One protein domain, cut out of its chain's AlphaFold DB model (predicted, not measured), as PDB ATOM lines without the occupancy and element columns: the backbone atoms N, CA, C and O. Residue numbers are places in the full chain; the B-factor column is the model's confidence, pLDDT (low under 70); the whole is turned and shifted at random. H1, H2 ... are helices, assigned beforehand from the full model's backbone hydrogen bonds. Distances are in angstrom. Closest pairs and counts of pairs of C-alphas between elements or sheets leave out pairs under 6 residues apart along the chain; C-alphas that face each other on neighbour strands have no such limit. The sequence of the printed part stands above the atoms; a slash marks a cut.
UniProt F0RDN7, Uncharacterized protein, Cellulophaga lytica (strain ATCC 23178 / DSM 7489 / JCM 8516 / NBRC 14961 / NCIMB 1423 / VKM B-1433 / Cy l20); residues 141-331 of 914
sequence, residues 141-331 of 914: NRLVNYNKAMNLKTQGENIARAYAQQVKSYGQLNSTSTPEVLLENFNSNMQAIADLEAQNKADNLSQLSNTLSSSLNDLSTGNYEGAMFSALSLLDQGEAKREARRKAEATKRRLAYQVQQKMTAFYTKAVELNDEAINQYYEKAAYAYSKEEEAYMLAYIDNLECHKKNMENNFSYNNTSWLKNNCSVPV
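AT A GLANCE: This is residues 141 to 331 of the 914 residues of an uncharacterized protein of Cellulophaga lytica (strain ATCC 23178 / DSM 7489 / JCM 8516 / NBRC 14961 / NCIMB 1423 / VKM B-1433 / Cy l20) (UniProt F0RDN7). This is a long rod: H3 runs most of its length, H1 and H2 pack along its first part as an up-and-down bundle, each helix running against the one before, and H4 folds back along its last part. Unnamed residues 315 to 331 turn back beside H4. The printed part has 191 residues, with four named helices and no named strand, all helix; it is extended, with a radius of gyration of the C-alphas of 29.6 A and spans of 102 by 21 by 18 A.

HOW THE PARTS SIT: H3, residues 224 to 287, is the hub. Its residues 225 to 251 alone touch H1, residues 141 to 169, the same way at a shallow tilt of 5 degrees; the closest C-alphas, of Asn 145 and Gly 226, are 4.8 A apart. H2, residues 179 to 220, forms hairpins with H1 and H3; its closest C-alphas to H3, of Ser 215 and Ala 227, are 4.5 A apart. H4, residues 291 to 314, is apart from H1 and H2. Every O i to N i+4 pair is within hydrogen-bond range in H1, H2, H3 and H4.

IN THESE COORDINATES: From first to last C-alpha, H3 measures 94.9 A, H2 60.8 A, H1 42.3 A and H4 34.5 A. C-alpha 141 is at (184.481, 23.115, -21.263), C-alpha 314 at (115.486, 30.609, -19.259).

THE WHOLE: The printed part has no cut and no long link. Residues under pLDDT 70 include 208 to 240.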
ATOM      1  N   ASN A 141     185.273  21.894 -21.431       51.19
ATOM      2  CA  ASN A 141     184.481  23.115 -21.263       51.19
ATOM      3  C   ASN A 141     183.241  23.163 -22.177       51.19
ATOM      4  O   ASN A 141     182.158  23.539 -21.718       51.19
ATOM      5  N   ARG A 142     183.340  22.724 -23.442       46.97
ATOM      6  CA  ARG A 142     182.175  22.638 -24.352       46.97
ATOM      7  C   ARG A 142     181.143  21.614 -23.885       46.97
ATOM      8  O   ARG A 142     179.944  21.888 -23.924       46.97
ATOM      9  N   LEU A 143     181.596  20.459 -23.388       48.91
ATOM     10  CA  LEU A 143     180.711  19.425 -22.848       48.91
ATOM     11  C   LEU A 143     179.997  19.905 -21.574       48.91
ATOM     12  O   LEU A 143     178.807  19.647 -21.393       48.91
ATOM     13  N   VAL A 144     180.704  20.641 -20.711       57.03
ATOM     14  CA  VAL A 144     180.135  21.276 -19.512       57.03
ATOM     15  C   VAL A 144     179.067  22.305 -19.895       57.03
ATOM     16  O   VAL A 144     177.967  22.265 -19.341       57.03
ATOM     17  N   ASN A 145     179.333  23.159 -20.889       50.84
ATOM     18  CA  ASN A 145     178.369  24.133 -21.413       50.84
ATOM     19  C   ASN A 145     177.115  23.465 -22.004       50.84
ATOM     20  O   ASN A 145     175.989  23.865 -21.692       50.84
ATOM     21  N   TYR A 146     177.293  22.416 -22.811       45.72
ATOM     22  CA  TYR A 146     176.190  21.642 -23.386       45.72
ATOM     23  C   TYR A 146     175.356  20.935 -22.307       45.72
ATOM     24  O   TYR A 146     174.129  21.037 -22.310       45.72
ATOM     25  N   ASN A 147     175.998  20.274 -21.336       56.28
ATOM     26  CA  ASN A 147     175.306  19.595 -20.235       56.28
ATOM     27  C   ASN A 147     174.536  20.580 -19.347       56.28
ATOM     28  O   ASN A 147     173.411  20.294 -18.934       56.28
ATOM     29  N   LYS A 148     175.100  21.768 -19.094       61.81
ATOM     30  CA  LYS A 148     174.425  22.860 -18.378       61.81
ATOM     31  C   LYS A 148     173.164  23.311 -19.125       61.81
ATOM     32  O   LYS A 148     172.090  23.356 -18.527       61.81
ATOM     33  N   ALA A 149     173.255  23.546 -20.435       53.34
ATOM     34  CA  ALA A 149     172.108  23.919 -21.266       53.34
ATOM     35  C   ALA A 149     171.053  22.802 -21.384       53.34
ATOM     36  O   ALA A 149     169.851  23.073 -21.324       53.34
ATOM     37  N   MET A 150     171.477  21.540 -21.486       59.12
ATOM     38  CA  MET A 150     170.574  20.389 -21.544       59.12
ATOM     39  C   MET A 150     169.849  20.159 -20.210       59.12
ATOM     40  O   MET A 150     168.665  19.811 -20.202       59.12
ATOM     41  N   ASN A 151     170.511  20.418 -19.079       67.94
ATOM     42  CA  ASN A 151     169.876  20.410 -17.762       67.94
ATOM     43  C   ASN A 151     168.823  21.521 -17.641       67.94
ATOM     44  O   ASN A 151     167.703  21.244 -17.210       67.94
ATOM     45  N   LEU A 152     169.130  22.745 -18.092       65.88
ATOM     46  CA  LEU A 152     168.174  23.863 -18.109       65.88
ATOM     47  C   LEU A 152     166.959  23.558 -19.002       65.88
ATOM     48  O   LEU A 152     165.817  23.758 -18.578       65.88
ATOM     49  N   LYS A 153     167.191  22.995 -20.199       69.12
ATOM     50  CA  LYS A 153     166.141  22.490 -21.099       69.12
ATOM     51  C   LYS A 153     165.263  21.445 -20.413       69.12
ATOM     52  O   LYS A 153     164.046  21.601 -20.368       69.12
ATOM     53  N   THR A 154     165.878  20.406 -19.847       70.38
ATOM     54  CA  THR A 154     165.172  19.290 -19.200       70.38
ATOM     55  C   THR A 154     164.328  19.771 -18.022       70.38
ATOM     56  O   THR A 154     163.188  19.341 -17.867       70.38
ATOM     57  N   GLN A 155     164.841  20.711 -17.224       71.88
ATOM     58  CA  GLN A 155     164.086  21.335 -16.138       71.88
ATOM     59  C   GLN A 155     162.847  22.079 -16.656       71.88
ATOM     60  O   GLN A 155     161.745  21.833 -16.168       71.88
ATOM     61  N   GLY A 156     162.989  22.933 -17.676       67.81
ATOM     62  CA  GLY A 156     161.846  23.666 -18.233       67.81
ATOM     63  C   GLY A 156     160.823  22.767 -18.944       67.81
ATOM     64  O   GLY A 156     159.617  22.997 -18.827       67.81
ATOM     65  N   GLU A 157     161.266  21.700 -19.616       73.81
ATOM     66  CA  GLU A 157     160.369  20.681 -20.175       73.81
ATOM     67  C   GLU A 157     159.631  19.896 -19.083       73.81
ATOM     68  O   GLU A 157     158.440  19.620 -19.232       73.81
ATOM     69  N   ASN A 158     160.301  19.555 -17.979       77.69
ATOM     70  CA  ASN A 158     159.678  18.854 -16.858       77.69
ATOM     71  C   ASN A 158     158.611  19.713 -16.172       77.69
ATOM     72  O   ASN A 158     157.536  19.190 -15.888       77.69
ATOM     73  N   ILE A 159     158.846  21.020 -15.996       73.81
ATOM     74  CA  ILE A 159     157.834  21.966 -15.486       73.81
ATOM     75  C   ILE A 159     156.610  21.984 -16.416       73.81
ATOM     76  O   ILE A 159     155.477  21.804 -15.968       73.81
ATOM     77  N   ALA A 160     156.824  22.103 -17.733       70.56
ATOM     78  CA  ALA A 160     155.733  22.110 -18.711       70.56
ATOM     79  C   ALA A 160     154.949  20.781 -18.745       70.56
ATOM     80  O   ALA A 160     153.717  20.784 -18.846       70.56
ATOM     81  N   ARG A 161     155.640  19.637 -18.639       77.25
ATOM     82  CA  ARG A 161     155.008  18.306 -18.580       77.25
ATOM     83  C   ARG A 161     154.248  18.087 -17.272       77.25
ATOM     84  O   ARG A 161     153.135  17.573 -17.332       77.25
ATOM     85  N   ALA A 162     154.813  18.485 -16.132       77.69
ATOM     86  CA  ALA A 162     154.175  18.371 -14.821       77.69
ATOM     87  C   ALA A 162     152.874  19.183 -14.776       77.69
ATOM     88  O   ALA A 162     151.826  18.636 -14.439       77.69
ATOM     89  N   TYR A 163     152.909  20.432 -15.254       80.38
ATOM     90  CA  TYR A 163     151.713  21.260 -15.408       80.38
ATOM     91  C   TYR A 163     150.658  20.588 -16.307       80.38
ATOM     92  O   TYR A 163     149.498  20.459 -15.920       80.38
ATOM     93  N   ALA A 164     151.045  20.077 -17.483       77.00
ATOM     94  CA  ALA A 164     150.105  19.395 -18.377       77.00
ATOM     95  C   ALA A 164     149.497  18.114 -17.762       77.00
ATOM     96  O   ALA A 164     148.341  17.788 -18.044       77.00
ATOM     97  N   GLN A 165     150.253  17.382 -16.939       81.69
ATOM     98  CA  GLN A 165     149.765  16.197 -16.224       81.69
ATOM     99  C   GLN A 165     148.799  16.563 -15.091       81.69
ATOM    100  O   GLN A 165     147.758  15.919 -14.968       81.69
ATOM    101  N   GLN A 166     149.097  17.612 -14.323       81.81
ATOM    102  CA  GLN A 166     148.219  18.108 -13.259       81.81
ATOM    103  C   GLN A 166     146.921  18.701 -13.820       81.81
ATOM    104  O   GLN A 166     145.844  18.415 -13.316       81.81
ATOM    105  N   VAL A 167     146.966  19.441 -14.931       82.12
ATOM    106  CA  VAL A 167     145.728  19.914 -15.579       82.12
ATOM    107  C   VAL A 167     144.876  18.741 -16.078       82.12
ATOM    108  O   VAL A 167     143.650  18.775 -15.980       82.12
ATOM    109  N   LYS A 168     145.505  17.662 -16.563       81.62
ATOM    110  CA  LYS A 168     144.790  16.466 -17.028       81.62
ATOM    111  C   LYS A 168     143.983  15.788 -15.912       81.62
ATOM    112  O   LYS A 168     142.918  15.256 -16.227       81.62
ATOM    113  N   SER A 169     144.432  15.807 -14.650       82.38
ATOM    114  CA  SER A 169     143.671  15.196 -13.544       82.38
ATOM    115  C   SER A 169     142.359  15.921 -13.243       82.38
ATOM    116  O   SER A 169     141.417  15.280 -12.794       82.38
ATOM    117  N   TYR A 170     142.253  17.209 -13.581       82.62
ATOM    118  CA  TYR A 170     141.013  17.988 -13.454       82.62
ATOM    119  C   TYR A 170     140.123  17.928 -14.707       82.62
ATOM    120  O   TYR A 170     139.057  18.532 -14.742       82.62
ATOM    121  N   GLY A 171     140.525  17.196 -15.753       72.69
ATOM    122  CA  GLY A 171     139.873  17.193 -17.069       72.69
ATOM    123  C   GLY A 171     138.604  16.346 -17.213       72.69
ATOM    124  O   GLY A 171     138.184  16.084 -18.346       72.69
ATOM    125  N   GLN A 172     138.024  15.868 -16.110       78.12
ATOM    126  CA  GLN A 172     136.802  15.062 -16.101       78.12
ATOM    127  C   GLN A 172     135.851  15.522 -14.992       78.12
ATOM    128  O   GLN A 172     136.281  15.834 -13.886       78.12
ATOM    129  N   LEU A 173     134.551  15.532 -15.289       77.94
ATOM    130  CA  LEU A 173     133.501  15.768 -14.295       77.94
ATOM    131  C   LEU A 173     133.030  14.449 -13.683       77.94
ATOM    132  O   LEU A 173     132.665  13.527 -14.423       77.94
ATOM    133  N   ASN A 174     132.918  14.411 -12.354       72.00
ATOM    134  CA  ASN A 174     132.330  13.292 -11.618       72.00
ATOM    135  C   ASN A 174     130.900  12.979 -12.103       72.00
ATOM    136  O   ASN A 174     130.206  13.816 -12.695       72.00
ATOM    137  N   SER A 175     130.446  11.747 -11.886       65.31
ATOM    138  CA  SER A 175     129.025  11.404 -11.994       65.31
ATOM    139  C   SER A 175     128.260  12.135 -10.889       65.31
ATOM    140  O   SER A 175     128.552  11.925  -9.714       65.31
ATOM    141  N   THR A 176     127.311  12.994 -11.250       65.75
ATOM    142  CA  THR A 176     126.506  13.777 -10.302       65.75
ATOM    143  C   THR A 176     125.024  13.495 -10.516       65.75
ATOM    144  O   THR A 176     124.602  13.232 -11.641       65.75
ATOM    145  N   SER A 177     124.239  13.545  -9.439       63.41
ATOM    146  CA  SER A 177     122.785  13.330  -9.462       63.41
ATOM    147  C   SER A 177     121.973  14.623  -9.579       63.41
ATOM    148  O   SER A 177     120.783  14.544  -9.866       63.41
ATOM    149  N   THR A 178     122.589  15.799  -9.393       71.69
ATOM    150  CA  THR A 178     121.905  17.099  -9.484       71.69
ATOM    151  C   THR A 178     122.674  18.129 -10.333       71.69
ATOM    152  O   THR A 178     123.911  18.067 -10.413       71.69
ATOM    153  N   PRO A 179     121.961  19.087 -10.958       70.06
ATOM    154  CA  PRO A 179     122.540  20.233 -11.667       70.06
ATOM    155  C   PRO A 179     123.445  21.127 -10.810       70.06
ATOM    156  O   PRO A 179     124.484  21.583 -11.287       70.06
ATOM    157  N   GLU A 180     123.097  21.353  -9.542       77.75
ATOM    158  CA  GLU A 180     123.866  22.198  -8.618       77.75
ATOM    159  C   GLU A 180     125.254  21.606  -8.351       77.75
ATOM    160  O   GLU A 180     126.266  22.290  -8.505       77.75
ATOM    161  N   VAL A 181     125.313  20.304  -8.049       76.56
ATOM    162  CA  VAL A 181     126.571  19.586  -7.785       76.56
ATOM    163  C   VAL A 181     127.418  19.473  -9.059       76.56
ATOM    164  O   VAL A 181     128.649  19.459  -9.000       76.56
ATOM    165  N   LEU A 182     126.788  19.419 -10.241       78.12
ATOM    166  CA  LEU A 182     127.501  19.472 -11.522       78.12
ATOM    167  C   LEU A 182     128.234  20.811 -11.706       78.12
ATOM    168  O   LEU A 182     129.403  20.808 -12.100       78.12
ATOM    169  N   LEU A 183     127.562  21.934 -11.428       79.69
ATOM    170  CA  LEU A 183     128.145  23.274 -11.554       79.69
ATOM    171  C   LEU A 183     129.220  23.538 -10.502       79.69
ATOM    172  O   LEU A 183     130.255  24.112 -10.831       79.69
ATOM    173  N   GLU A 184     129.015  23.086  -9.267       82.75
ATOM    174  CA  GLU A 184     130.020  23.189  -8.205       82.75
ATOM    175  C   GLU A 184     131.310  22.444  -8.581       82.75
ATOM    176  O   GLU A 184     132.394  23.031  -8.555       82.75
ATOM    177  N   ASN A 185     131.192  21.194  -9.046       81.62
ATOM    178  CA  ASN A 185     132.336  20.406  -9.518       81.62
ATOM    179  C   ASN A 185     133.037  21.054 -10.719       81.62
ATOM    180  O   ASN A 185     134.265  21.047 -10.807       81.62
ATOM    181  N   PHE A 186     132.273  21.621 -11.655       84.25
ATOM    182  CA  PHE A 186     132.844  22.338 -12.791       84.25
ATOM    183  C   PHE A 186     133.614  23.586 -12.360       84.25
ATOM    184  O   PHE A 186     134.758  23.763 -12.779       84.25
ATOM    185  N   ASN A 187     133.016  24.420 -11.509       84.31
ATOM    186  CA  ASN A 187     133.635  25.644 -11.014       84.31
ATOM    187  C   ASN A 187     134.896  25.333 -10.199       84.31
ATOM    188  O   ASN A 187     135.919  25.983 -10.400       84.31
ATOM    189  N   SER A 188     134.858  24.291  -9.362       86.62
ATOM    190  CA  SER A 188     136.020  23.808  -8.607       86.62
ATOM    191  C   SER A 188     137.159  23.353  -9.529       86.62
ATOM    192  O   SER A 188     138.285  23.832  -9.395       86.62
ATOM    193  N   ASN A 189     136.871  22.521 -10.540       84.94
ATOM    194  CA  ASN A 189     137.883  22.075 -11.505       84.94
ATOM    195  C   ASN A 189     138.442  23.237 -12.343       84.94
ATOM    196  O   ASN A 189     139.640  23.281 -12.622       84.94
ATOM    197  N   MET A 190     137.599  24.192 -12.745       84.25
ATOM    198  CA  MET A 190     138.033  25.382 -13.483       84.25
ATOM    199  C   MET A 190     138.925  26.291 -12.633       84.25
ATOM    200  O   MET A 190     139.933  26.781 -13.148       84.25
ATOM    201  N   GLN A 191     138.600  26.467 -11.348       84.69
ATOM    202  CA  GLN A 191     139.421  27.222 -10.402       84.69
ATOM    203  C   GLN A 191     140.767  26.530 -10.161       84.69
ATOM    204  O   GLN A 191     141.804  27.170 -10.299       84.69
ATOM    205  N   ALA A 192     140.774  25.213  -9.935       83.88
ATOM    206  CA  ALA A 192     142.009  24.448  -9.757       83.88
ATOM    207  C   ALA A 192     142.940  24.549 -10.980       83.88
ATOM    208  O   ALA A 192     144.154  24.690 -10.837       83.88
ATOM    209  N   ILE A 193     142.389  24.538 -12.202       83.44
ATOM    210  CA  ILE A 193     143.183  24.756 -13.422       83.44
ATOM    211  C   ILE A 193     143.713  26.200 -13.492       83.44
ATOM    212  O   ILE A 193     144.843  26.401 -13.936       83.44
ATOM    213  N   ALA A 194     142.933  27.202 -13.074       81.75
ATOM    214  CA  ALA A 194     143.381  28.598 -13.039       81.75
ATOM    215  C   ALA A 194     144.517  28.818 -12.021       81.75
ATOM    216  O   ALA A 194     145.497  29.502 -12.329       81.75
ATOM    217  N   ASP A 195     144.435  28.175 -10.857       83.25
ATOM    218  CA  ASP A 195     145.482  28.219  -9.834       83.25
ATOM    219  C   ASP A 195     146.769  27.546 -10.344       83.25
ATOM    220  O   ASP A 195     147.861  28.108 -10.225       83.25
ATOM    221  N   LEU A 196     146.645  26.398 -11.027       84.69
ATOM    222  CA  LEU A 196     147.768  25.736 -11.703       84.69
ATOM    223  C   LEU A 196     148.384  26.599 -12.815       84.69
ATOM    224  O   LEU A 196     149.597  26.566 -13.018       84.69
ATOM    225  N   GLU A 197     147.584  27.373 -13.552       81.75
ATOM    226  CA  GLU A 197     148.085  28.320 -14.557       81.75
ATOM    227  C   GLU A 197     148.906  29.446 -13.925       81.75
ATOM    228  O   GLU A 197     149.962  29.809 -14.459       81.75
ATOM    229  N   ALA A 198     148.444  29.981 -12.791       79.94
ATOM    230  CA  ALA A 198     149.155  31.005 -12.035       79.94
ATOM    231  C   ALA A 198     150.474  30.466 -11.462       79.94
ATOM    232  O   ALA A 198     151.521  31.097 -11.647       79.94
ATOM    233  N   GLN A 199     150.447  29.271 -10.862       79.75
ATOM    234  CA  GLN A 199     151.640  28.597 -10.343       79.75
ATOM    235  C   GLN A 199     152.646  28.303 -11.461       79.75
ATOM    236  O   GLN A 199     153.799  28.720 -11.387       79.75
ATOM    237  N   ASN A 200     152.197  27.706 -12.567       79.69
ATOM    238  CA  ASN A 200     153.052  27.432 -13.718       79.69
ATOM    239  C   ASN A 200     153.637  28.723 -14.319       79.69
ATOM    240  O   ASN A 200     154.765  28.723 -14.808       79.69
ATOM    241  N   LYS A 201     152.918  29.855 -14.300       75.44
ATOM    242  CA  LYS A 201     153.474  31.150 -14.730       75.44
ATOM    243  C   LYS A 201     154.608  31.610 -13.806       75.44
ATOM    244  O   LYS A 201     155.620  32.081 -14.324       75.44
ATOM    245  N   ALA A 202     154.460  31.454 -12.491       74.38
ATOM    246  CA  ALA A 202     155.495  31.784 -11.509       74.38
ATOM    247  C   ALA A 202     156.734  30.880 -11.652       74.38
ATOM    248  O   ALA A 202     157.845  31.393 -11.794       74.38
ATOM    249  N   ASP A 203     156.538  29.561 -11.743       74.62
ATOM    250  CA  ASP A 203     157.620  28.581 -11.931       74.62
ATOM    251  C   ASP A 203     158.379  28.835 -13.242       74.62
ATOM    252  O   ASP A 203     159.610  28.811 -13.295       74.62
ATOM    253  N   ASN A 204     157.650  29.176 -14.311       71.19
ATOM    254  CA  ASN A 204     158.252  29.526 -15.595       71.19
ATOM    255  C   ASN A 204     159.041  30.838 -15.564       71.19
ATOM    256  O   ASN A 204     160.017  30.939 -16.309       71.19
ATOM    257  N   LEU A 205     158.623  31.831 -14.771       71.12
ATOM    258  CA  LEU A 205     159.345  33.096 -14.597       71.12
ATOM    259  C   LEU A 205     160.620  32.893 -13.777       71.12
ATOM    260  O   LEU A 205     161.671  33.396 -14.168       71.12
ATOM    261  N   SER A 206     160.548  32.103 -12.702       72.81
ATOM    262  CA  SER A 206     161.723  31.708 -11.918       72.81
ATOM    263  C   SER A 206     162.737  30.956 -12.789       72.81
ATOM    264  O   SER A 206     163.908  31.332 -12.847       72.81
ATOM    265  N   GLN A 207     162.278  29.981 -13.583       70.88
ATOM    266  CA  GLN A 207     163.155  29.223 -14.480       70.88
ATOM    267  C   GLN A 207     163.743  30.076 -15.614       70.88
ATOM    268  O   GLN A 207     164.904  29.892 -15.991       70.88
ATOM    269  N   LEU A 208     162.968  31.022 -16.156       64.81
ATOM    270  CA  LEU A 208     163.454  31.980 -17.152       64.81
ATOM    271  C   LEU A 208     164.546  32.872 -16.552       64.81
ATOM    272  O   LEU A 208     165.586  33.046 -17.179       64.81
ATOM    273  N   SER A 209     164.332  33.378 -15.334       60.78
ATOM    274  CA  SER A 209     165.315  34.169 -14.593       60.78
ATOM    275  C   SER A 209     166.604  33.377 -14.377       60.78
ATOM    276  O   SER A 209     167.672  33.866 -14.718       60.78
ATOM    277  N   ASN A 210     166.513  32.124 -13.922       67.56
ATOM    278  CA  ASN A 210     167.681  31.260 -13.709       67.56
ATOM    279  C   ASN A 210     168.453  30.991 -15.012       67.56
ATOM    280  O   ASN A 210     169.685  31.043 -15.036       67.56
ATOM    281  N   THR A 211     167.739  30.757 -16.117       63.41
ATOM    282  CA  THR A 211     168.349  30.512 -17.436       63.41
ATOM    283  C   THR A 211     168.986  31.786 -18.013       63.41
ATOM    284  O   THR A 211     170.079  31.726 -18.580       63.41
ATOM    285  N   LEU A 212     168.352  32.951 -17.837       54.66
ATOM    286  CA  LEU A 212     168.879  34.253 -18.265       54.66
ATOM    287  C   LEU A 212     170.078  34.692 -17.427       54.66
ATOM    288  O   LEU A 212     171.083  35.095 -18.001       54.66
ATOM    289  N   SER A 213     170.019  34.565 -16.100       61.81
ATOM    290  CA  SER A 213     171.151  34.843 -15.209       61.81
ATOM    291  C   SER A 213     172.344  33.944 -15.529       61.81
ATOM    292  O   SER A 213     173.471  34.426 -15.579       61.81
ATOM    293  N   SER A 214     172.102  32.662 -15.830       63.28
ATOM    294  CA  SER A 214     173.147  31.755 -16.317       63.28
ATOM    295  C   SER A 214     173.744  32.232 -17.645       63.28
ATOM    296  O   SER A 214     174.962  32.291 -17.769       63.28
ATOM    297  N   SER A 215     172.902  32.612 -18.612       55.09
ATOM    298  CA  SER A 215     173.344  33.079 -19.937       55.09
ATOM    299  C   SER A 215     174.123  34.397 -19.862       55.09
ATOM    300  O   SER A 215     175.124  34.559 -20.553       55.09
ATOM    301  N   LEU A 216     173.678  35.333 -19.016       50.53
ATOM    302  CA  LEU A 216     174.319  36.630 -18.790       50.53
ATOM    303  C   LEU A 216     175.658  36.480 -18.069       50.53
ATOM    304  O   LEU A 216     176.615  37.138 -18.465       50.53
ATOM    305  N   ASN A 217     175.747  35.586 -17.078       61.12
ATOM    306  CA  ASN A 217     177.019  35.254 -16.434       61.12
ATOM    307  C   ASN A 217     178.004  34.611 -17.423       61.12
ATOM    308  O   ASN A 217     179.184  34.963 -17.428       61.12
ATOM    309  N   ASP A 218     177.531  33.705 -18.286       57.09
ATOM    310  CA  ASP A 218     178.364  33.087 -19.326       57.09
ATOM    311  C   ASP A 218     178.826  34.146 -20.363       57.09
ATOM    312  O   ASP A 218     179.993  34.166 -20.744       57.09
ATOM    313  N   LEU A 219     177.976  35.116 -20.731       47.44
ATOM    314  CA  LEU A 219     178.344  36.272 -21.573       47.44
ATOM    315  C   LEU A 219     179.366  37.204 -20.906       47.44
ATOM    316  O   LEU A 219     180.355  37.575 -21.536       47.44
ATOM    317  N   SER A 220     179.157  37.577 -19.639       41.41
ATOM    318  CA  SER A 220     180.046  38.499 -18.916       41.41
ATOM    319  C   SER A 220     181.422  37.901 -18.620       41.41
ATOM    320  O   SER A 220     182.379  38.637 -18.409       41.41
ATOM    321  N   THR A 221     181.524  36.569 -18.608       56.44
ATOM    322  CA  THR A 221     182.787  35.835 -18.424       56.44
ATOM    323  C   THR A 221     183.479  35.479 -19.748       56.44
ATOM    324  O   THR A 221     184.525  34.834 -19.729       56.44
ATOM    325  N   GLY A 222     182.940  35.909 -20.900       38.84
ATOM    326  CA  GLY A 222     183.510  35.655 -22.233       38.84
ATOM    327  C   GLY A 222     183.200  34.270 -22.823       38.84
ATOM    328  O   GLY A 222     183.758  33.906 -23.857       38.84
ATOM    329  N   ASN A 223     182.302  33.495 -22.203       57.28
ATOM    330  CA  ASN A 223     181.864  32.165 -22.643       57.28
ATOM    331  C   ASN A 223     180.644  32.254 -23.588       57.28
ATOM    332  O   ASN A 223     179.514  31.886 -23.248       57.28
ATOM    333  N   TYR A 224     180.877  32.749 -24.805       44.88
ATOM    334  CA  TYR A 224     179.825  32.979 -25.806       44.88
ATOM    335  C   TYR A 224     179.100  31.695 -26.255       44.88
ATOM    336  O   TYR A 224     177.906  31.727 -26.551       44.88
ATOM    337  N   GLU A 225     179.792  30.551 -26.263       47.66
ATOM    338  CA  GLU A 225     179.215  29.253 -26.637       47.66
ATOM    339  C   GLU A 225     178.231  28.732 -25.569       47.66
ATOM    340  O   GLU A 225     177.130  28.291 -25.905       47.66
ATOM    341  N   GLY A 226     178.560  28.872 -24.277       49.12
ATOM    342  CA  GLY A 226     177.642  28.561 -23.171       49.12
ATOM    343  C   GLY A 226     176.386  29.440 -23.163       49.12
ATOM    344  O   GLY A 226     175.275  28.947 -22.930       49.12
ATOM    345  N   ALA A 227     176.534  30.720 -23.516       42.03
ATOM    346  CA  ALA A 227     175.406  31.632 -23.685       42.03
ATOM    347  C   ALA A 227     174.513  31.258 -24.883       42.03
ATOM    348  O   ALA A 227     173.285  31.284 -24.764       42.03
ATOM    349  N   MET A 228     175.101  30.842 -26.012       41.53
ATOM    350  CA  MET A 228     174.355  30.373 -27.188       41.53
ATOM    351  C   MET A 228     173.557  29.093 -26.893       41.53
ATOM    352  O   MET A 228     172.368  29.027 -27.216       41.53
ATOM    353  N   PHE A 229     174.159  28.092 -26.239       43.41
ATOM    354  CA  PHE A 229     173.444  26.863 -25.868       43.41
ATOM    355  C   PHE A 229     172.324  27.119 -24.852       43.41
ATOM    356  O   PHE A 229     171.234  26.551 -24.972       43.41
ATOM    357  N   SER A 230     172.541  28.024 -23.896       50.22
ATOM    358  CA  SER A 230     171.497  28.441 -22.956       50.22
ATOM    359  C   SER A 230     170.342  29.165 -23.668       50.22
ATOM    360  O   SER A 230     169.177  28.892 -23.369       50.22
ATOM    361  N   ALA A 231     170.625  29.996 -24.680       43.16
ATOM    362  CA  ALA A 231     169.602  30.638 -25.509       43.16
ATOM    363  C   ALA A 231     168.796  29.638 -26.365       43.16
ATOM    364  O   ALA A 231     167.574  29.756 -26.458       43.16
ATOM    365  N   LEU A 232     169.441  28.610 -26.932       45.62
ATOM    366  CA  LEU A 232     168.742  27.519 -27.629       45.62
ATOM    367  C   LEU A 232     167.838  26.722 -26.673       45.62
ATOM    368  O   LEU A 232     166.703  26.401 -27.024       45.62
ATOM    369  N   SER A 233     168.282  26.496 -25.430       51.47
ATOM    370  CA  SER A 233     167.456  25.851 -24.401       51.47
ATOM    371  C   SER A 233     166.173  26.641 -24.089       51.47
ATOM    372  O   SER A 233     165.134  26.035 -23.833       51.47
ATOM    373  N   LEU A 234     166.201  27.980 -24.167       52.94
ATOM    374  CA  LEU A 234     165.019  28.833 -23.970       52.94
ATOM    375  C   LEU A 234     163.977  28.663 -25.083       52.94
ATOM    376  O   LEU A 234     162.775  28.705 -24.800       52.94
ATOM    377  N   LEU A 235     164.415  28.465 -26.332       48.59
ATOM    378  CA  LEU A 235     163.520  28.226 -27.470       48.59
ATOM    379  C   LEU A 235     162.795  26.882 -27.327       48.59
ATOM    380  O   LEU A 235     161.565  26.845 -27.432       48.59
ATOM    381  N   ASP A 236     163.532  25.821 -26.988       53.41
ATOM    382  CA  ASP A 236     162.982  24.476 -26.769       53.41
ATOM    383  C   ASP A 236     162.011  24.442 -25.575       53.41
ATOM    384  O   ASP A 236     160.896  23.918 -25.664       53.41
ATOM    385  N   GLN A 237     162.374  25.096 -24.464       61.56
ATOM    386  CA  GLN A 237     161.466  25.294 -23.330       61.56
ATOM    387  C   GLN A 237     160.208  26.078 -23.739       61.56
ATOM    388  O   GLN A 237     159.112  25.813 -23.241       61.56
ATOM    389  N   GLY A 238     160.346  27.052 -24.643       56.16
ATOM    390  CA  GLY A 238     159.234  27.826 -25.193       56.16
ATOM    391  C   GLY A 238     158.228  26.966 -25.960       56.16
ATOM    392  O   GLY A 238     157.019  27.170 -25.816       56.16
ATOM    393  N   GLU A 239     158.696  25.982 -26.732       65.50
ATOM    394  CA  GLU A 239     157.833  25.039 -27.451       65.50
ATOM    395  C   GLU A 239     157.060  24.128 -26.486       65.50
ATOM    396  O   GLU A 239     155.827  24.066 -26.564       65.50
ATOM    397  N   ALA A 240     157.742  23.531 -25.502       66.62
ATOM    398  CA  ALA A 240     157.104  22.698 -24.479       66.62
ATOM    399  C   ALA A 240     156.043  23.473 -23.670       66.62
ATOM    400  O   ALA A 240     154.942  22.968 -23.425       66.62
ATOM    401  N   LYS A 241     156.318  24.741 -23.320       72.38
ATOM    402  CA  LYS A 241     155.353  25.635 -22.647       72.38
ATOM    403  C   LYS A 241     154.125  25.915 -23.514       72.38
ATOM    404  O   LYS A 241     153.000  25.894 -23.008       72.38
ATOM    405  N   ARG A 242     154.307  26.174 -24.818       69.62
ATOM    406  CA  ARG A 242     153.191  26.389 -25.762       69.62
ATOM    407  C   ARG A 242     152.333  25.134 -25.905       69.62
ATOM    408  O   ARG A 242     151.108  25.242 -25.908       69.62
ATOM    409  N   GLU A 243     152.945  23.957 -25.993       70.56
ATOM    410  CA  GLU A 243     152.214  22.688 -26.068       70.56
ATOM    411  C   GLU A 243     151.412  22.413 -24.787       70.56
ATOM    412  O   GLU A 243     150.234  22.053 -24.856       70.56
ATOM    413  N   ALA A 244     152.007  22.648 -23.615       70.06
ATOM    414  CA  ALA A 244     151.328  22.479 -22.334       70.06
ATOM    415  C   ALA A 244     150.142  23.451 -22.164       70.06
ATOM    416  O   ALA A 244     149.075  23.038 -21.707       70.06
ATOM    417  N   ARG A 245     150.270  24.708 -22.622       74.44
ATOM    418  CA  ARG A 245     149.147  25.668 -22.687       74.44
ATOM    419  C   ARG A 245     148.023  25.187 -23.605       74.44
ATOM    420  O   ARG A 245     146.872  25.174 -23.182       74.44
ATOM    421  N   ARG A 246     148.346  24.706 -24.814       74.06
ATOM    422  CA  ARG A 246     147.344  24.128 -25.736       74.06
ATOM    423  C   ARG A 246     146.602  22.945 -25.105       74.06
ATOM    424  O   ARG A 246     145.389  22.832 -25.262       74.06
ATOM    425  N   LYS A 247     147.309  22.071 -24.375       75.06
ATOM    426  CA  LYS A 247     146.708  20.937 -23.646       75.06
ATOM    427  C   LYS A 247     145.790  21.397 -22.507       75.06
ATOM    428  O   LYS A 247     144.724  20.807 -22.320       75.06
ATOM    429  N   ALA A 248     146.156  22.456 -21.789       74.56
ATOM    430  CA  ALA A 248     145.313  23.030 -20.746       74.56
ATOM    431  C   ALA A 248     144.041  23.683 -21.308       74.56
ATOM    432  O   ALA A 248     142.940  23.386 -20.845       74.56
ATOM    433  N   GLU A 249     144.162  24.473 -22.379       75.44
ATOM    434  CA  GLU A 249     143.012  25.049 -23.089       75.44
ATOM    435  C   GLU A 249     142.076  23.965 -23.643       75.44
ATOM    436  O   GLU A 249     140.856  24.062 -23.497       75.44
ATOM    437  N   ALA A 250     142.627  22.899 -24.233       75.62
ATOM    438  CA  ALA A 250     141.842  21.756 -24.697       75.62
ATOM    439  C   ALA A 250     141.089  21.063 -23.547       75.62
ATOM    440  O   ALA A 250     139.949  20.630 -23.724       75.62
ATOM    441  N   THR A 251     141.694  21.002 -22.358       76.31
ATOM    442  CA  THR A 251     141.074  20.425 -21.155       76.31
ATOM    443  C   THR A 251     139.929  21.300 -20.634       76.31
ATOM    444  O   THR A 251     138.840  20.778 -20.394       76.31
ATOM    445  N   LYS A 252     140.109  22.629 -20.574       76.50
ATOM    446  CA  LYS A 252     139.031  23.585 -20.244       76.50
ATOM    447  C   LYS A 252     137.854  23.485 -21.219       76.50
ATOM    448  O   LYS A 252     136.704  23.402 -20.796       76.50
ATOM    449  N   ARG A 253     138.132  23.417 -22.530       76.81
ATOM    450  CA  ARG A 253     137.093  23.231 -23.565       76.81
ATOM    451  C   ARG A 253     136.341  21.911 -23.392       76.81
ATOM    452  O   ARG A 253     135.119  21.889 -23.515       76.81
ATOM    453  N   ARG A 254     137.051  20.823 -23.077       79.38
ATOM    454  CA  ARG A 254     136.435  19.518 -22.797       79.38
ATOM    455  C   ARG A 254     135.513  19.576 -21.578       79.38
ATOM    456  O   ARG A 254     134.418  19.029 -21.652       79.38
ATOM    457  N   LEU A 255     135.925  20.231 -20.490       81.81
ATOM    458  CA  LEU A 255     135.086  20.407 -19.300       81.81
ATOM    459  C   LEU A 255     133.819  21.212 -19.606       81.81
ATOM    460  O   LEU A 255     132.730  20.768 -19.254       81.81
ATOM    461  N   ALA A 256     133.947  22.334 -20.322       77.94
ATOM    462  CA  ALA A 256     132.802  23.150 -20.734       77.94
ATOM    463  C   ALA A 256     131.806  22.343 -21.585       77.94
ATOM    464  O   ALA A 256     130.602  22.366 -21.333       77.94
ATOM    465  N   TYR A 257     132.312  21.552 -22.536       78.75
ATOM    466  CA  TYR A 257     131.487  20.655 -23.347       78.75
ATOM    467  C   TYR A 257     130.791  19.571 -22.505       78.75
ATOM    468  O   TYR A 257     129.607  19.305 -22.696       78.75
ATOM    469  N   GLN A 258     131.497  18.963 -21.545       77.88
ATOM    470  CA  GLN A 258     130.913  17.954 -20.653       77.88
ATOM    471  C   GLN A 258     129.812  18.531 -19.750       77.88
ATOM    472  O   GLN A 258     128.795  17.861 -19.560       77.88
ATOM    473  N   VAL A 259     129.974  19.753 -19.222       81.19
ATOM    474  CA  VAL A 259     128.903  20.442 -18.475       81.19
ATOM    475  C   VAL A 259     127.709  20.696 -19.375       81.19
ATOM    476  O   VAL A 259     126.596  20.352 -18.997       81.19
ATOM    477  N   GLN A 260     127.932  21.242 -20.575       79.88
ATOM    478  CA  GLN A 260     126.851  21.534 -21.513       79.88
ATOM    479  C   GLN A 260     126.038  20.273 -21.841       79.88
ATOM    480  O   GLN A 260     124.808  20.303 -21.780       79.88
ATOM    481  N   GLN A 261     126.708  19.150 -22.125       81.75
ATOM    482  CA  GLN A 261     126.037  17.874 -22.383       81.75
ATOM    483  C   GLN A 261     125.233  17.377 -21.176       81.75
ATOM    484  O   GLN A 261     124.048  17.074 -21.314       81.75
ATOM    485  N   LYS A 262     125.853  17.304 -19.988       76.81
ATOM    486  CA  LYS A 262     125.179  16.802 -18.781       76.81
ATOM    487  C   LYS A 262     124.031  17.720 -18.340       76.81
ATOM    488  O   LYS A 262     122.988  17.221 -17.934       76.81
ATOM    489  N   MET A 263     124.180  19.039 -18.472       81.38
ATOM    490  CA  MET A 263     123.134  20.007 -18.132       81.38
ATOM    491  C   MET A 263     121.951  19.951 -19.103       81.38
ATOM    492  O   MET A 263     120.804  20.029 -18.676       81.38
ATOM    493  N   THR A 264     122.216  19.736 -20.395       76.56
ATOM    494  CA  THR A 264     121.153  19.495 -21.384       76.56
ATOM    495  C   THR A 264     120.363  18.233 -21.033       76.56
ATOM    496  O   THR A 264     119.138  18.258 -21.068       76.56
ATOM    497  N   ALA A 265     121.038  17.156 -20.614       71.56
ATOM    498  CA  ALA A 265     120.362  15.937 -20.174       71.56
ATOM    499  C   ALA A 265     119.475  16.165 -18.932       71.56
ATOM    500  O   ALA A 265     118.352  15.664 -18.885       71.56
ATOM    501  N   PHE A 266     119.937  16.955 -17.952       74.94
ATOM    502  CA  PHE A 266     119.111  17.343 -16.802       74.94
ATOM    503  C   PHE A 266     117.886  18.167 -17.209       74.94
ATOM    504  O   PHE A 266     116.797  17.920 -16.698       74.94
ATOM    505  N   TYR A 267     118.046  19.109 -18.139       79.50
ATOM    506  CA  TYR A 267     116.935  19.897 -18.672       79.50
ATOM    507  C   TYR A 267     115.896  19.029 -19.373       79.50
ATOM    508  O   TYR A 267     114.718  19.098 -19.027       79.50
ATOM    509  N   THR A 268     116.326  18.158 -20.290       74.44
ATOM    510  CA  THR A 268     115.421  17.217 -20.961       74.44
ATOM    511  C   THR A 268     114.664  16.380 -19.933       74.44
ATOM    512  O   THR A 268     113.445  16.275 -20.020       74.44
ATOM    513  N   LYS A 269     115.350  15.877 -18.896       74.19
ATOM    514  CA  LYS A 269     114.696  15.088 -17.849       74.19
ATOM    515  C   LYS A 269     113.700  15.893 -17.007       74.19
ATOM    516  O   LYS A 269     112.656  15.365 -16.638       74.19
ATOM    517  N   ALA A 270     114.000  17.152 -16.697       72.81
ATOM    518  CA  ALA A 270     113.089  18.027 -15.960       72.81
ATOM    519  C   ALA A 270     111.817  18.337 -16.767       72.81
ATOM    520  O   ALA A 270     110.718  18.274 -16.219       72.81
ATOM    521  N   VAL A 271     111.958  18.600 -18.073       77.12
ATOM    522  CA  VAL A 271     110.819  18.791 -18.983       77.12
ATOM    523  C   VAL A 271     109.982  17.515 -19.082       77.12
ATOM    524  O   VAL A 271     108.768  17.591 -18.931       77.12
ATOM    525  N   GLU A 272     110.614  16.346 -19.240       77.19
ATOM    526  CA  GLU A 272     109.919  15.049 -19.243       77.19
ATOM    527  C   GLU A 272     109.098  14.825 -17.964       77.19
ATOM    528  O   GLU A 272     107.931  14.453 -18.041       77.19
ATOM    529  N   LEU A 273     109.686  15.064 -16.784       74.88
ATOM    530  CA  LEU A 273     108.988  14.904 -15.501       74.88
ATOM    531  C   LEU A 273     107.831  15.903 -15.344       74.88
ATOM    532  O   LEU A 273     106.795  15.567 -14.769       74.88
ATOM    533  N   ASN A 274     107.989  17.125 -15.857       80.12
ATOM    534  CA  ASN A 274     106.927  18.127 -15.857       80.12
ATOM    535  C   ASN A 274     105.779  17.737 -16.802       80.12
ATOM    536  O   ASN A 274     104.616  17.872 -16.429       80.12
ATOM    537  N   ASP A 275     106.092  17.205 -17.985       82.44
ATOM    538  CA  ASP A 275     105.101  16.682 -18.932       82.44
ATOM    539  C   ASP A 275     104.362  15.458 -18.365       82.44
ATOM    540  O   ASP A 275     103.141  15.348 -18.495       82.44
ATOM    541  N   GLU A 276     105.066  14.567 -17.662       76.19
ATOM    542  CA  GLU A 276     104.443  13.454 -16.939       76.19
ATOM    543  C   GLU A 276     103.473  13.964 -15.863       76.19
ATOM    544  O   GLU A 276     102.340  13.484 -15.768       76.19
ATOM    545  N   ALA A 277     103.869  14.985 -15.097       76.75
ATOM    546  CA  ALA A 277     102.991  15.614 -14.116       76.75
ATOM    547  C   ALA A 277     101.758  16.256 -14.779       76.75
ATOM    548  O   ALA A 277     100.644  16.048 -14.295       76.75
ATOM    549  N   ILE A 278     101.924  16.976 -15.897       83.38
ATOM    550  CA  ILE A 278     100.813  17.536 -16.686       83.38
ATOM    551  C   ILE A 278      99.815  16.433 -17.056       83.38
ATOM    552  O   ILE A 278      98.624  16.561 -16.768       83.38
ATOM    553  N   ASN A 279     100.300  15.315 -17.601       84.88
ATOM    554  CA  ASN A 279      99.454  14.183 -17.986       84.88
ATOM    555  C   ASN A 279      98.722  13.560 -16.785       84.88
ATOM    556  O   ASN A 279      97.521  13.294 -16.861       84.88
ATOM    557  N   GLN A 280      99.394  13.403 -15.640       79.44
ATOM    558  CA  GLN A 280      98.751  12.927 -14.408       79.44
ATOM    559  C   GLN A 280      97.648  13.879 -13.921       79.44
ATOM    560  O   GLN A 280      96.613  13.433 -13.419       79.44
ATOM    561  N   TYR A 281      97.844  15.195 -14.045       86.25
ATOM    562  CA  TYR A 281      96.814  16.169 -13.686       86.25
ATOM    563  C   TYR A 281      95.670  16.210 -14.702       86.25
ATOM    564  O   TYR A 281      94.523  16.354 -14.277       86.25
ATOM    565  N   TYR A 282      95.933  15.990 -15.996       89.38
ATOM    566  CA  TYR A 282      94.889  15.760 -16.999       89.38
ATOM    567  C   TYR A 282      94.029  14.541 -16.637       89.38
ATOM    568  O   TYR A 282      92.799  14.635 -16.641       89.38
ATOM    569  N   GLU A 283      94.643  13.422 -16.234       86.62
ATOM    570  CA  GLU A 283      93.916  12.239 -15.752       86.62
ATOM    571  C   GLU A 283      93.090  12.536 -14.497       86.62
ATOM    572  O   GLU A 283      91.888  12.252 -14.459       86.62
ATOM    573  N   LYS A 284      93.689  13.162 -13.478       85.06
ATOM    574  CA  LYS A 284      92.967  13.555 -12.256       85.06
ATOM    575  C   LYS A 284      91.803  14.489 -12.571       85.06
ATOM    576  O   LYS A 284      90.709  14.292 -12.046       85.06
ATOM    577  N   ALA A 285      92.002  15.465 -13.457       90.94
ATOM    578  CA  ALA A 285      90.948  16.358 -13.915       90.94
ATOM    579  C   ALA A 285      89.840  15.579 -14.629       90.94
ATOM    580  O   ALA A 285      88.667  15.797 -14.339       90.94
ATOM    581  N   ALA A 286      90.176  14.632 -15.507       90.44
ATOM    582  CA  ALA A 286      89.203  13.832 -16.245       90.44
ATOM    583  C   ALA A 286      88.338  12.936 -15.347       90.44
ATOM    584  O   ALA A 286      87.163  12.720 -15.654       90.44
ATOM    585  N   TYR A 287      88.878  12.473 -14.218       90.19
ATOM    586  CA  TYR A 287      88.172  11.614 -13.261       90.19
ATOM    587  C   TYR A 287      87.652  12.335 -12.008       90.19
ATOM    588  O   TYR A 287      86.991  11.708 -11.180       90.19
ATOM    589  N   ALA A 288      87.872  13.645 -11.878       88.50
ATOM    590  CA  ALA A 288      87.325  14.441 -10.781       88.50
ATOM    591  C   ALA A 288      85.789  14.514 -10.847       88.50
ATOM    592  O   ALA A 288      85.216  14.916 -11.866       88.50
ATOM    593  N   TYR A 289      85.124  14.154  -9.745       85.94
ATOM    594  CA  TYR A 289      83.662  14.172  -9.641       85.94
ATOM    595  C   TYR A 289      83.108  15.596  -9.480       85.94
ATOM    596  O   TYR A 289      82.184  15.999 -10.199       85.94
ATOM    597  N   SER A 290      83.696  16.380  -8.571       87.06
ATOM    598  CA  SER A 290      83.289  17.766  -8.326       87.06
ATOM    599  C   SER A 290      83.851  18.713  -9.391       87.06
ATOM    600  O   SER A 290      84.881  18.451 -10.019       87.06
ATOM    601  N   LYS A 291      83.154  19.830  -9.621       88.56
ATOM    602  CA  LYS A 291      83.596  20.865 -10.569       88.56
ATOM    603  C   LYS A 291      84.784  21.649 -10.007       88.56
ATOM    604  O   LYS A 291      85.655  22.077 -10.753       88.56
ATOM    605  N   GLU A 292      84.815  21.833  -8.694       88.38
ATOM    606  CA  GLU A 292      85.838  22.582  -7.974       88.38
ATOM    607  C   GLU A 292      87.178  21.842  -7.989       88.38
ATOM    608  O   GLU A 292      88.214  22.459  -8.227       88.38
ATOM    609  N   GLU A 293      87.162  20.521  -7.790       88.25
ATOM    610  CA  GLU A 293      88.361  19.685  -7.893       88.25
ATOM    611  C   GLU A 293      88.864  19.601  -9.335       88.25
ATOM    612  O   GLU A 293      90.053  19.784  -9.569       88.25
ATOM    613  N   GLU A 294      87.967  19.411 -10.306       91.25
ATOM    614  CA  GLU A 294      88.299  19.487 -11.736       91.25
ATOM    615  C   GLU A 294      88.987  20.816 -12.081       91.25
ATOM    616  O   GLU A 294      90.070  20.812 -12.660       91.25
ATOM    617  N   ALA A 295      88.398  21.948 -11.681       91.25
ATOM    618  CA  ALA A 295      88.958  23.272 -11.935       91.25
ATOM    619  C   ALA A 295      90.318  23.477 -11.252       91.25
ATOM    620  O   ALA A 295      91.199  24.112 -11.827       91.25
ATOM    621  N   TYR A 296      90.507  22.925 -10.050       90.56
ATOM    622  CA  TYR A 296      91.792  22.955  -9.357       90.56
ATOM    623  C   TYR A 296      92.873  22.178 -10.118       90.56
ATOM    624  O   TYR A 296      93.968  22.703 -10.311       90.56
ATOM    625  N   MET A 297      92.565  20.963 -10.589       91.62
ATOM    626  CA  MET A 297      93.514  20.160 -11.368       91.62
ATOM    627  C   MET A 297      93.858  20.839 -12.700       91.62
ATOM    628  O   MET A 297      95.030  20.899 -13.054       91.62
ATOM    629  N   LEU A 298      92.868  21.414 -13.396       92.06
ATOM    630  CA  LEU A 298      93.092  22.170 -14.636       92.06
ATOM    631  C   LEU A 298      93.976  23.405 -14.412       92.06
ATOM    632  O   LEU A 298      94.921  23.621 -15.159       92.06
ATOM    633  N   ALA A 299      93.745  24.168 -13.342       90.62
ATOM    634  CA  ALA A 299      94.613  25.296 -13.002       90.62
ATOM    635  C   ALA A 299      96.051  24.851 -12.668       90.62
ATOM    636  O   ALA A 299      97.003  25.604 -12.867       90.62
ATOM    637  N   TYR A 300      96.226  23.629 -12.153       89.06
ATOM    638  CA  TYR A 300      97.549  23.055 -11.905       89.06
ATOM    639  C   TYR A 300      98.263  22.674 -13.202       89.06
ATOM    640  O   TYR A 300      99.475  22.846 -13.298       89.06
ATOM    641  N   ILE A 301      97.522  22.238 -14.218       90.56
ATOM    642  CA  ILE A 301      98.064  22.041 -15.566       90.56
ATOM    643  C   ILE A 301      98.565  23.373 -16.125       90.56
ATOM    644  O   ILE A 301      99.729  23.453 -16.505       90.56
ATOM    645  N   ASP A 302      97.756  24.438 -16.059       91.12
ATOM    646  CA  ASP A 302      98.165  25.778 -16.512       91.12
ATOM    647  C   ASP A 302      99.445  26.259 -15.793       91.12
ATOM    648  O   ASP A 302     100.332  26.873 -16.398       91.12
ATOM    649  N   ASN A 303      99.581  25.951 -14.495       90.62
ATOM    650  CA  ASN A 303     100.793  26.236 -13.724       90.62
ATOM    651  C   ASN A 303     102.021  25.476 -14.256       90.62
ATOM    652  O   ASN A 303     103.083  26.082 -14.424       90.62
ATOM    653  N   LEU A 304     101.887  24.177 -14.534       88.12
ATOM    654  CA  LEU A 304     102.976  23.341 -15.046       88.12
ATOM    655  C   LEU A 304     103.343  23.683 -16.498       88.12
ATOM    656  O   LEU A 304     104.522  23.649 -16.853       88.12
ATOM    657  N   GLU A 305     102.377  24.065 -17.333       91.56
ATOM    658  CA  GLU A 305     102.631  24.559 -18.693       91.56
ATOM    659  C   GLU A 305     103.381  25.898 -18.672       91.56
ATOM    660  O   GLU A 305     104.334  26.109 -19.430       91.56
ATOM    661  N   CYS A 306     103.007  26.793 -17.753       90.94
ATOM    662  CA  CYS A 306     103.765  28.013 -17.492       90.94
ATOM    663  C   CYS A 306     105.196  27.689 -17.033       90.94
ATOM    664  O   CYS A 306     106.153  28.294 -17.527       90.94
ATOM    665  N   HIS A 307     105.366  26.705 -16.140       89.25
ATOM    666  CA  HIS A 307     106.689  26.289 -15.681       89.25
ATOM    667  C   HIS A 307     107.542  25.732 -16.823       89.25
ATOM    668  O   HIS A 307     108.712  26.099 -16.933       89.25
ATOM    669  N   LYS A 308     106.952  24.930 -17.716       88.88
ATOM    670  CA  LYS A 308     107.617  24.423 -18.921       88.88
ATOM    671  C   LYS A 308     108.134  25.550 -19.809       88.88
ATOM    672  O   LYS A 308     109.323  25.582 -20.113       88.88
ATOM    673  N   LYS A 309     107.284  26.529 -20.140       89.69
ATOM    674  CA  LYS A 309     107.700  27.721 -20.906       89.69
ATOM    675  C   LYS A 309     108.797  28.516 -20.203       89.69
ATOM    676  O   LYS A 309     109.689  29.052 -20.853       89.69
ATOM    677  N   ASN A 310     108.737  28.617 -18.877       85.38
ATOM    678  CA  ASN A 310     109.782  29.270 -18.097       85.38
ATOM    679  C   ASN A 310     111.121  28.510 -18.204       85.38
ATOM    680  O   ASN A 310     112.151  29.142 -18.434       85.38
ATOM    681  N   MET A 311     111.103  27.174 -18.111       85.81
ATOM    682  CA  MET A 311     112.289  26.336 -18.326       85.81
ATOM    683  C   MET A 311     112.865  26.531 -19.734       85.81
ATOM    684  O   MET A 311     114.065  26.746 -19.861       85.81
ATOM    685  N   GLU A 312     112.021  26.515 -20.768       88.50
ATOM    686  CA  GLU A 312     112.425  26.711 -22.168       88.50
ATOM    687  C   GLU A 312     113.084  28.080 -22.396       88.50
ATOM    688  O   GLU A 312     114.165  28.165 -22.979       88.50
ATOM    689  N   ASN A 313     112.465  29.154 -21.898       88.00
ATOM    690  CA  ASN A 313     112.934  30.520 -22.140       88.00
ATOM    691  C   ASN A 313     114.187  30.893 -21.337       88.00
ATOM    692  O   ASN A 313     114.935  31.776 -21.752       88.00
ATOM    693  N   ASN A 314     114.409  30.253 -20.185       85.44
ATOM    694  CA  ASN A 314     115.486  30.609 -19.259       85.44
ATOM    695  C   ASN A 314     116.564  29.524 -19.120       85.44
ATOM    696  O   ASN A 314     117.440  29.649 -18.256       85.44
ATOM    697  N   PHE A 315     116.522  28.467 -19.942       86.56
ATOM    698  CA  PHE A 315     117.515  27.397 -19.894       86.56
ATOM    699  C   PHE A 315     118.930  27.944 -20.118       86.56
ATOM    700  O   PHE A 315     119.226  28.631 -21.096       86.56
ATOM    701  N   SER A 316     119.829  27.601 -19.198       82.69
ATOM    702  CA  SER A 316     121.236  27.974 -19.259       82.69
ATOM    703  C   SER A 316     122.090  26.845 -18.715       82.69
ATOM    704  O   SER A 316     121.765  26.227 -17.703       82.69
ATOM    705  N   TYR A 317     123.232  26.614 -19.358       83.19
ATOM    706  CA  TYR A 317     124.199  25.619 -18.907       83.19
ATOM    707  C   TYR A 317     125.058  26.095 -17.724       83.19
ATOM    708  O   TYR A 317     125.824  25.304 -17.184       83.19
ATOM    709  N   ASN A 318     124.930  27.366 -17.320       76.00
ATOM    710  CA  ASN A 318     125.767  28.003 -16.295       76.00
ATOM    711  C   ASN A 318     125.046  28.253 -14.960       76.00
ATOM    712  O   ASN A 318     125.665  28.743 -14.018       76.00
ATOM    713  N   ASN A 319     123.744  27.985 -14.870       80.81
ATOM    714  CA  ASN A 319     122.968  28.159 -13.644       80.81
ATOM    715  C   ASN A 319     121.808  27.157 -13.588       80.81
ATOM    716  O   ASN A 319     121.527  26.460 -14.561       80.81
ATOM    717  N   THR A 320     121.125  27.110 -12.446       80.62
ATOM    718  CA  THR A 320     119.947  26.256 -12.234       80.62
ATOM    719  C   THR A 320     118.673  27.067 -11.995       80.62
ATOM    720  O   THR A 320     117.659  26.534 -11.553       80.62
ATOM    721  N   SER A 321     118.674  28.374 -12.303       79.06
ATOM    722  CA  SER A 321     117.518  29.245 -12.035       79.06
ATOM    723  C   SER A 321     116.274  28.844 -12.824       79.06
ATOM    724  O   SER A 321     115.164  29.106 -12.366       79.06
ATOM    725  N   TRP A 322     116.453  28.184 -13.970       80.12
ATOM    726  CA  TRP A 322     115.371  27.657 -14.800       80.12
ATOM    727  C   TRP A 322     114.558  26.547 -14.110       80.12
ATOM    728  O   TRP A 322     113.396  26.373 -14.452       80.12
ATOM    729  N   LEU A 323     115.091  25.872 -13.079       77.12
ATOM    730  CA  LEU A 323     114.335  24.899 -12.269       77.12
ATOM    731  C   LEU A 323     113.313  25.548 -11.322       77.12
ATOM    732  O   LEU A 323     112.479  24.856 -10.741       77.12
ATOM    733  N   LYS A 324     113.360  26.870 -11.121       78.75
ATOM    734  CA  LYS A 324     112.440  27.552 -10.206       78.75
ATOM    735  C   LYS A 324     111.101  27.821 -10.888       78.75
ATOM    736  O   LYS A 324     111.016  28.584 -11.852       78.75
ATOM    737  N   ASN A 325     110.037  27.236 -10.343       77.88
ATOM    738  CA  ASN A 325     108.678  27.536 -10.767       77.88
ATOM    739  C   ASN A 325     108.183  28.835 -10.109       77.88
ATOM    740  O   ASN A 325     107.796  28.843  -8.945       77.88
ATOM    741  N   ASN A 326     108.190  29.928 -10.874       79.25
ATOM    742  CA  ASN A 326     107.662  31.228 -10.449       79.25
ATOM    743  C   ASN A 326     106.202  31.451 -10.885       79.25
ATOM    744  O   ASN A 326     105.689  32.563 -10.773       79.25
ATOM    745  N   CYS A 327     105.537  30.427 -11.421       85.12
ATOM    746  CA  CYS A 327     104.145  30.515 -11.837       85.12
ATOM    747  C   CYS A 327     103.218  30.409 -10.618       85.12
ATOM    748  O   CYS A 327     103.493  29.669  -9.670       85.12
ATOM    749  N   SER A 328     102.099  31.137 -10.639       84.56
ATOM    750  CA  SER A 328     101.139  31.182  -9.530       84.56
ATOM    751  C   SER A 328     100.606  29.791  -9.193       84.56
ATOM    752  O   SER A 328      99.971  29.147 -10.030       84.56
ATOM    753  N   VAL A 329     100.857  29.327  -7.967       81.44
ATOM    754  CA  VAL A 329     100.388  28.016  -7.503       81.44
ATOM    755  C   VAL A 329      98.872  28.075  -7.276       81.44
ATOM    756  O   VAL A 329      98.401  28.959  -6.552       81.44
ATOM    757  N   PRO A 330      98.083  27.155  -7.855       87.00
ATOM    758  CA  PRO A 330      96.644  27.128  -7.638       87.00
ATOM    759  C   PRO A 330      96.296  26.852  -6.174       87.00
ATOM    760  O   PRO A 330      96.897  25.996  -5.523       87.00
ATOM    761  N   VAL A 331      95.266  27.529  -5.664       82.56
ATOM    762  CA  VAL A 331      94.769  27.323  -4.297       82.56
ATOM    763  C   VAL A 331      93.609  26.334  -4.316       82.56
ATOM    764  O   VAL A 331      92.599  26.556  -4.990       82.56
TER     765      VAL A 331